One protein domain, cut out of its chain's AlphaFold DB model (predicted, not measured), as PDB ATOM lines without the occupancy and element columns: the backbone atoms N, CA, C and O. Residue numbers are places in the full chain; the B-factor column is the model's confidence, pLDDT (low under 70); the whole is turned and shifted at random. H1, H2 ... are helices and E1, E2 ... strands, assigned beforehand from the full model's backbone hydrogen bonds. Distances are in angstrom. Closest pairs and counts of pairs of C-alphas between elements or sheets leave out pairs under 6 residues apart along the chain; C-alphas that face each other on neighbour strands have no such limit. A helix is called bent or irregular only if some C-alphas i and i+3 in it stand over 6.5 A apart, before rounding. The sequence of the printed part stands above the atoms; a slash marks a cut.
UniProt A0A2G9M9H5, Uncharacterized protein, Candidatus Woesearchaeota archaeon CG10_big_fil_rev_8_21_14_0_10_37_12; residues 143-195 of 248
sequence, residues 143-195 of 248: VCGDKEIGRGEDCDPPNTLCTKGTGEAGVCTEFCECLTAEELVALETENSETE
ATOM      1  N   VAL A 143       5.352   9.915 -28.224       78.69
ATOM      2  CA  VAL A 143       4.500   9.674 -27.040       78.69
ATOM      3  C   VAL A 143       4.429  10.938 -26.173       78.69
ATOM      4  O   VAL A 143       4.607  10.910 -24.958       78.69
ATOM      5  N   CYS A 144       4.118  12.047 -26.839       82.44
ATOM      6  CA  CYS A 144       3.964  13.377 -26.265       82.44
ATOM      7  C   CYS A 144       3.332  13.398 -24.854       82.44
ATOM      8  O   CYS A 144       2.161  13.057 -24.657       82.44
ATOM      9  N   GLY A 145       4.128  13.826 -23.874       86.75
ATOM     10  CA  GLY A 145       3.840  13.874 -22.443       86.75
ATOM     11  C   GLY A 145       4.656  12.908 -21.570       86.75
ATOM     12  O   GLY A 145       4.474  12.940 -20.347       86.75
ATOM     13  N   ASP A 146       5.526  12.058 -22.133       88.06
ATOM     14  CA  ASP A 146       6.288  11.053 -21.365       88.06
ATOM     15  C   ASP A 146       7.585  11.570 -20.697       88.06
ATOM     16  O   ASP A 146       8.043  10.970 -19.715       88.06
ATOM     17  N   LYS A 147       8.047  12.767 -21.092       88.88
ATOM     18  CA  LYS A 147       9.238  13.532 -20.656       88.88
ATOM     19  C   LYS A 147      10.553  13.171 -21.347       88.88
ATOM     20  O   LYS A 147      11.600  13.673 -20.925       88.88
ATOM     21  N   GLU A 148      10.523  12.386 -22.417       83.88
ATOM     22  CA  GLU A 148      11.654  12.174 -23.322       83.88
ATOM     23  C   GLU A 148      11.331  12.778 -24.702       83.88
ATOM     24  O   GLU A 148      10.233  12.617 -25.211       83.88
ATOM     25  N   ILE A 149      12.268  13.506 -25.328       83.81
ATOM     26  CA  ILE A 149      12.029  14.069 -26.673       83.81
ATOM     27  C   ILE A 149      12.237  12.956 -27.706       83.81
ATOM     28  O   ILE A 149      13.376  12.613 -28.047       83.81
ATOM     29  N   GLY A 150      11.133  12.376 -28.167       76.19
ATOM     30  CA  GLY A 150      11.069  11.264 -29.102       76.19
ATOM     31  C   GLY A 150      11.318  11.647 -30.563       76.19
ATOM     32  O   GLY A 150      11.553  12.798 -30.942       76.19
ATOM     33  N   ARG A 151      11.295  10.639 -31.445       67.12
ATOM     34  CA  ARG A 151      11.586  10.839 -32.872       67.12
ATOM     35  C   ARG A 151      10.354  11.378 -33.602       67.12
ATOM     36  O   ARG A 151       9.484  10.610 -33.991       67.12
ATOM     37  N   GLY A 152      10.338  12.684 -33.847       73.94
ATOM     38  CA  GLY A 152       9.219  13.393 -34.483       73.94
ATOM     39  C   GLY A 152       8.634  14.508 -33.616       73.94
ATOM     40  O   GLY A 152       7.768  15.235 -34.087       73.94
ATOM     41  N   GLU A 153       9.136  14.658 -32.392       86.00
ATOM     42  CA  GLU A 153       8.775  15.712 -31.449       86.00
ATOM     43  C   GLU A 153       9.872  16.791 -31.456       86.00
ATOM     44  O   GLU A 153      11.064  16.480 -31.506       86.00
ATOM     45  N   ASP A 154       9.486  18.066 -31.404       87.94
ATOM     46  CA  ASP A 154      10.433  19.176 -31.208       87.94
ATOM     47  C   ASP A 154      10.784  19.367 -29.719       87.94
ATOM     48  O   ASP A 154      11.765  20.035 -29.374       87.94
ATOM     49  N   CYS A 155       9.923  18.875 -28.826       89.25
ATOM     50  CA  CYS A 155       9.935  19.156 -27.396       89.25
ATOM     51  C   CYS A 155       9.057  18.164 -26.629       89.25
ATOM     52  O   CYS A 155       8.086  17.660 -27.172       89.25
ATOM     53  N   ASP A 156       9.352  17.955 -25.348       92.31
ATOM     54  CA  ASP A 156       8.492  17.228 -24.415       92.31
ATOM     55  C   ASP A 156       8.799  17.705 -22.977       92.31
ATOM     56  O   ASP A 156       9.969  17.998 -22.687       92.31
ATOM     57  N   PRO A 157       7.822  17.816 -22.053       91.19
ATOM     58  CA  PRO A 157       6.374  17.631 -22.230       91.19
ATOM     59  C   PRO A 157       5.630  18.893 -22.708       91.19
ATOM     60  O   PRO A 157       6.191  19.997 -22.684       91.19
ATOM     61  N   PRO A 158       4.339  18.768 -23.082       90.31
ATOM     62  CA  PRO A 158       3.463  19.890 -23.416       90.31
ATOM     63  C   PRO A 158       3.473  21.038 -22.403       90.31
ATOM     64  O   PRO A 158       3.640  20.845 -21.197       90.31
ATOM     65  N   ASN A 159       3.209  22.247 -22.898       89.00
ATOM     66  CA  ASN A 159       3.158  23.502 -22.144       89.00
ATOM     67  C   ASN A 159       4.486  23.914 -21.467       89.00
ATOM     68  O   ASN A 159       4.499  24.793 -20.602       89.00
ATOM     69  N   THR A 160       5.618  23.325 -21.868       91.94
ATOM     70  CA  THR A 160       6.965  23.741 -21.436       91.94
ATOM     71  C   THR A 160       7.625  24.715 -22.415       91.94
ATOM     72  O   THR A 160       7.171  24.894 -23.545       91.94
ATOM     73  N   LEU A 161       8.702  25.377 -21.979       93.50
ATOM     74  CA  LEU A 161       9.525  26.227 -22.843       93.50
ATOM     75  C   LEU A 161      10.486  25.371 -23.673       93.50
ATOM     76  O   LEU A 161      11.281  24.615 -23.119       93.50
ATOM     77  N   CYS A 162      10.451  25.560 -24.986       92.44
ATOM     78  CA  CYS A 162      11.260  24.835 -25.960       92.44
ATOM     79  C   CYS A 162      12.112  25.806 -26.798       92.44
ATOM     80  O   CYS A 162      12.079  27.029 -26.616       92.44
ATOM     81  N   THR A 163      12.929  25.286 -27.713       91.38
ATOM     82  CA  THR A 163      13.713  26.107 -28.649       91.38
ATOM     83  C   THR A 163      13.744  25.430 -30.011       91.38
ATOM     84  O   THR A 163      14.234  24.309 -30.123       91.38
ATOM     85  N   LYS A 164      13.240  26.112 -31.046       85.12
ATOM     86  CA  LYS A 164      13.256  25.616 -32.428       85.12
ATOM     87  C   LYS A 164      14.686  25.385 -32.915       85.12
ATOM     88  O   LYS A 164      15.621  26.058 -32.483       85.12
ATOM     89  N   GLY A 165      14.845  24.546 -33.942       71.12
ATOM     90  CA  GLY A 165      16.117  24.379 -34.664       71.12
ATOM     91  C   GLY A 165      16.685  25.668 -35.296       71.12
ATOM     92  O   GLY A 165      17.848  25.695 -35.691       71.12
ATOM     93  N   THR A 166      15.898  26.748 -35.362       79.88
ATOM     94  CA  THR A 166      16.330  28.107 -35.741       79.88
ATOM     95  C   THR A 166      17.026  28.880 -34.611       79.88
ATOM     96  O   THR A 166      17.666  29.898 -34.876       79.88
ATOM     97  N   GLY A 167      16.928  28.411 -33.361       81.00
ATOM     98  CA  GLY A 167      17.384  29.109 -32.153       81.00
ATOM     99  C   GLY A 167      16.340  30.043 -31.526       81.00
ATOM    100  O   GLY A 167      16.666  30.776 -30.593       81.00
ATOM    101  N   GLU A 168      15.105  30.039 -32.027       89.00
ATOM    102  CA  GLU A 168      13.993  30.839 -31.503       89.00
ATOM    103  C   GLU A 168      13.288  30.112 -30.346       89.00
ATOM    104  O   GLU A 168      13.073  28.901 -30.399       89.00
ATOM    105  N   ALA A 169      12.942  30.847 -29.286       92.62
ATOM    106  CA  ALA A 169      12.245  30.292 -28.126       92.62
ATOM    107  C   ALA A 169      10.745  30.124 -28.411       92.62
ATOM    108  O   ALA A 169      10.115  31.023 -28.971       92.62
ATOM    109  N   GLY A 170      10.178  29.000 -27.978       94.06
ATOM    110  CA  GLY A 170       8.766  28.671 -28.162       94.06
ATOM    111  C   GLY A 170       8.137  28.017 -26.935       94.06
ATOM    112  O   GLY A 170       8.785  27.853 -25.896       94.06
ATOM    113  N   VAL A 171       6.872  27.626 -27.074       94.12
ATOM    114  CA  VAL A 171       6.149  26.777 -26.120       94.12
ATOM    115  C   VAL A 171       5.797  25.459 -26.805       94.12
ATOM    116  O   VAL A 171       5.414  25.443 -27.974       94.12
ATOM    117  N   CYS A 172       5.940  24.363 -26.067       93.75
ATOM    118  CA  CYS A 172       5.594  23.030 -26.529       93.75
ATOM    119  C   CYS A 172       4.070  22.838 -26.571       93.75
ATOM    120  O   CYS A 172       3.397  23.084 -25.567       93.75
ATOM    121  N   THR A 173       3.517  22.412 -27.707       90.56
ATOM    122  CA  THR A 173       2.072  22.160 -27.855       90.56
ATOM    123  C   THR A 173       1.649  20.820 -27.240       90.56
ATOM    124  O   THR A 173       2.481  20.003 -26.855       90.56
ATOM    125  N   GLU A 174       0.341  20.550 -27.195       85.75
ATOM    126  CA  GLU A 174      -0.209  19.219 -26.868       85.75
ATOM    127  C   GLU A 174       0.098  18.147 -27.938       85.75
ATOM    128  O   GLU A 174      -0.209  16.975 -27.739       85.75
ATOM    129  N   PHE A 175       0.725  18.541 -29.053       85.50
ATOM    130  CA  PHE A 175       1.230  17.660 -30.112       85.50
ATOM    131  C   PHE A 175       2.766  17.583 -30.135       85.50
ATOM    132  O   PHE A 175       3.330  16.996 -31.054       85.50
ATOM    133  N   CYS A 176       3.440  18.179 -29.145       89.12
ATOM    134  CA  CYS A 176       4.899  18.207 -29.012       89.12
ATOM    135  C   CYS A 176       5.651  18.863 -30.188       89.12
ATOM    136  O   CYS A 176       6.834  18.618 -30.431       89.12
ATOM    137  N   GLU A 177       4.966  19.783 -30.871       90.50
ATOM    138  CA  GLU A 177       5.568  20.777 -31.762       90.50
ATOM    139  C   GLU A 177       6.021  21.992 -30.940       90.50
ATOM    140  O   GLU A 177       5.323  22.430 -30.017       90.50
ATOM    141  N   CYS A 178       7.169  22.581 -31.276       93.00
ATOM    142  CA  CYS A 178       7.691  23.751 -30.576       93.00
ATOM    143  C   CYS A 178       7.319  25.021 -31.338       93.00
ATOM    144  O   CYS A 178       7.958  25.324 -32.341       93.00
ATOM    145  N   LEU A 179       6.327  25.791 -30.883       93.19
ATOM    146  CA  LEU A 179       5.808  26.952 -31.625       93.19
ATOM    147  C   LEU A 179       6.154  28.290 -30.961       93.19
ATOM    148  O   LEU A 179       6.163  28.403 -29.733       93.19
ATOM    149  N   THR A 180       6.426  29.329 -31.758       92.81
ATOM    150  CA  THR A 180       6.640  30.690 -31.230       92.81
ATOM    151  C   THR A 180       5.321  31.338 -30.798       92.81
ATOM    152  O   THR A 180       4.227  30.878 -31.133       92.81
ATOM    153  N   ALA A 181       5.405  32.453 -30.066       85.62
ATOM    154  CA  ALA A 181       4.225  33.206 -29.637       85.62
ATOM    155  C   ALA A 181       3.372  33.707 -30.822       85.62
ATOM    156  O   ALA A 181       2.150  33.782 -30.718       85.62
ATOM    157  N   GLU A 182       4.000  34.030 -31.954       86.12
ATOM    158  CA  GLU A 182       3.326  34.441 -33.186       86.12
ATOM    159  C   GLU A 182       2.577  33.280 -33.856       86.12
ATOM    160  O   GLU A 182       1.478  33.474 -34.375       86.12
ATOM    161  N   GLU A 183       3.153  32.076 -33.830       87.44
ATOM    162  CA  GLU A 183       2.578  30.865 -34.431       87.44
ATOM    163  C   GLU A 183       1.395  30.335 -33.606       87.44
ATOM    164  O   GLU A 183       0.354  29.995 -34.167       87.44
ATOM    165  N   LEU A 184       1.502  30.362 -32.274       83.44
ATOM    166  CA  LEU A 184       0.404  30.018 -31.364       83.44
ATOM    167  C   LEU A 184      -0.810  30.942 -31.565       83.44
ATOM    168  O   LEU A 184      -1.936  30.466 -31.701       83.44
ATOM    169  N   VAL A 185      -0.587  32.257 -31.684       83.75
ATOM    170  CA  VAL A 185      -1.660  33.237 -31.947       83.75
ATOM    171  C   VAL A 185      -2.284  33.053 -33.339       83.75
ATOM    172  O   VAL A 185      -3.472  33.337 -33.519       83.75
ATOM    173  N   ALA A 186      -1.535  32.551 -34.327       81.81
ATOM    174  CA  ALA A 186      -2.104  32.184 -35.624       81.81
ATOM    175  C   ALA A 186      -3.074  30.992 -35.499       81.81
ATOM    176  O   ALA A 186      -4.208  31.095 -35.969       81.81
ATOM    177  N   LEU A 187      -2.688  29.923 -34.791       75.69
ATOM    178  CA  LEU A 187      -3.554  28.758 -34.545       75.69
ATOM    179  C   LEU A 187      -4.821  29.117 -33.748       75.69
ATOM    180  O   LEU A 187      -5.921  28.686 -34.101       75.69
ATOM    181  N   GLU A 188      -4.702  29.957 -32.714       71.62
ATOM    182  CA  GLU A 188      -5.862  30.493 -31.981       71.62
ATOM    183  C   GLU A 188      -6.813  31.281 -32.899       71.62
ATOM    184  O   GLU A 188      -8.037  31.215 -32.749       71.62
ATOM    185  N   THR A 189      -6.267  32.012 -33.876       66.62
ATOM    186  CA  THR A 189      -7.058  32.817 -34.816       66.62
ATOM    187  C   THR A 189      -7.826  31.940 -35.810       66.62
ATOM    188  O   THR A 189      -9.021  32.171 -36.009       66.62
ATOM    189  N   GLU A 190      -7.197  30.912 -36.389       59.03
ATOM    190  CA  GLU A 190      -7.852  29.999 -37.344       59.03
ATOM    191  C   GLU A 190      -8.951  29.144 -36.678       59.03
ATOM    192  O   GLU A 190     -10.048  28.988 -37.229       59.03
ATOM    193  N   ASN A 191      -8.734  28.695 -35.436       56.59
ATOM    194  CA  ASN A 191      -9.784  28.038 -34.650       56.59
ATOM    195  C   ASN A 191     -10.945  29.000 -34.312       56.59
ATOM    196  O   ASN A 191     -12.114  28.625 -34.434       56.59
ATOM    197  N   SER A 192     -10.664  30.268 -33.977       52.88
ATOM    198  CA  SER A 192     -11.711  31.253 -33.649       52.88
ATOM    199  C   SER A 192     -12.575  31.678 -34.852       52.88
ATOM    200  O   SER A 192     -13.731  32.078 -34.669       52.88
ATOM    201  N   GLU A 193     -12.075  31.580 -36.089       50.16
ATOM    202  CA  GLU A 193     -12.911  31.760 -37.291       50.16
ATOM    203  C   GLU A 193     -13.782  30.529 -37.601       50.16
ATOM    204  O   GLU A 193     -14.872  30.676 -38.166       50.16
ATOM    205  N   THR A 194     -13.368  29.339 -37.160       47.16
ATOM    206  CA  THR A 194     -14.151  28.099 -37.286       47.16
ATOM    207  C   THR A 194     -15.363  28.117 -36.343       47.16
ATOM    208  O   THR A 194     -16.502  28.028 -36.809       47.16
ATOM    209  N   GLU A 195     -15.159  28.362 -35.041       46.72
ATOM    210  CA  GLU A 195     -16.248  28.387 -34.042       46.72
ATOM    211  C   GLU A 195     -17.325  29.455 -34.320       46.72
ATOM    212  O   GLU A 195     -18.497  29.287 -33.966       46.72
TER     213      GLU A 195
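Overview. This is residues 143 to 195 of the 248 residues of an uncharacterized protein of Candidatus Woesearchaeota archaeon CG10_big_fil_rev_8_21_14_0_10_37_12 (UniProt A0A2G9M9H5). A small hairpin of two short strands, E1 and E2, sits in a compact body made mostly of loops, and one helix, H1, begins beside E2 and runs outward, so that its residues 188 to 195 stick out as a free arm. The long unnamed stretch of residues 143 to 160 leads into E1, and Glu 148 in it and Glu 193 in the arm are the two ends of the longest distance in the domain. The printed part has 53 residues with two named strands and one named helix, in the order E1, E2, H1 along the chain; the sheet's order is E1 - E2, antiparallel, and the class is mixed, helices and strands, with 22 residues, under half, in named elements. The whole is only just compact, close to loose, with a radius of gyration of the C-alphas of 11.7 A, and spans 34 by 24 by 16 A.

Arrangement. The sheet has two strands, E1 of residues 161 to 163 and E2 of residues 169 to 172, which form a hairpin with a tight link of 5 residues. They are antiparallel neighbours, with 124 degrees between their N-to-C directions. The C-alphas of Thr 163 and Ala 169 face each other at 4.5 A. Across the pair, N 162 and O 170 are 3.0 A apart and N 170 and O 162 are 3.1 A apart, both within hydrogen-bond range. Residues 171 to 172 of E2 also form a short antiparallel pairing with residues 178 to 179. A short link of 8 residues joins E2 to H1, residues 181 to 195. The closest C-alphas of E2 and H1, those of Gly 170 and Ala 181, are 6.6 A apart, and their centres are 15.8 A apart. E1 and H1 are apart. In H1 every O i to N i+4 pair is within hydrogen-bond range, and H1 is not bent.

Along the chain. E1 begins at C-alpha 161 at (9.525, 26.227, -22.843) and is 7.2 A long from first to last C-alpha. E2 is 10.0 A long and ends at C-alpha 172 at (5.594, 23.030, -26.529). H1 is 21.5 A long and ends at C-alpha 195 at (-16.248, 28.387, -34.042).

Size, cuts and confidence. The C-alphas of Glu 148 and Glu 193, the two farthest apart in the domain, are 34.4 A apart. Without residues 188 to 195, which stand free, the body of 45 residues spans 26 by 20 by 15 A. The printed part has no cut, and neither of its two links is long. The mean pLDDT of the printed part is 81.9; the model's confidence is under 70 at residue 151 and residues 189 to 195.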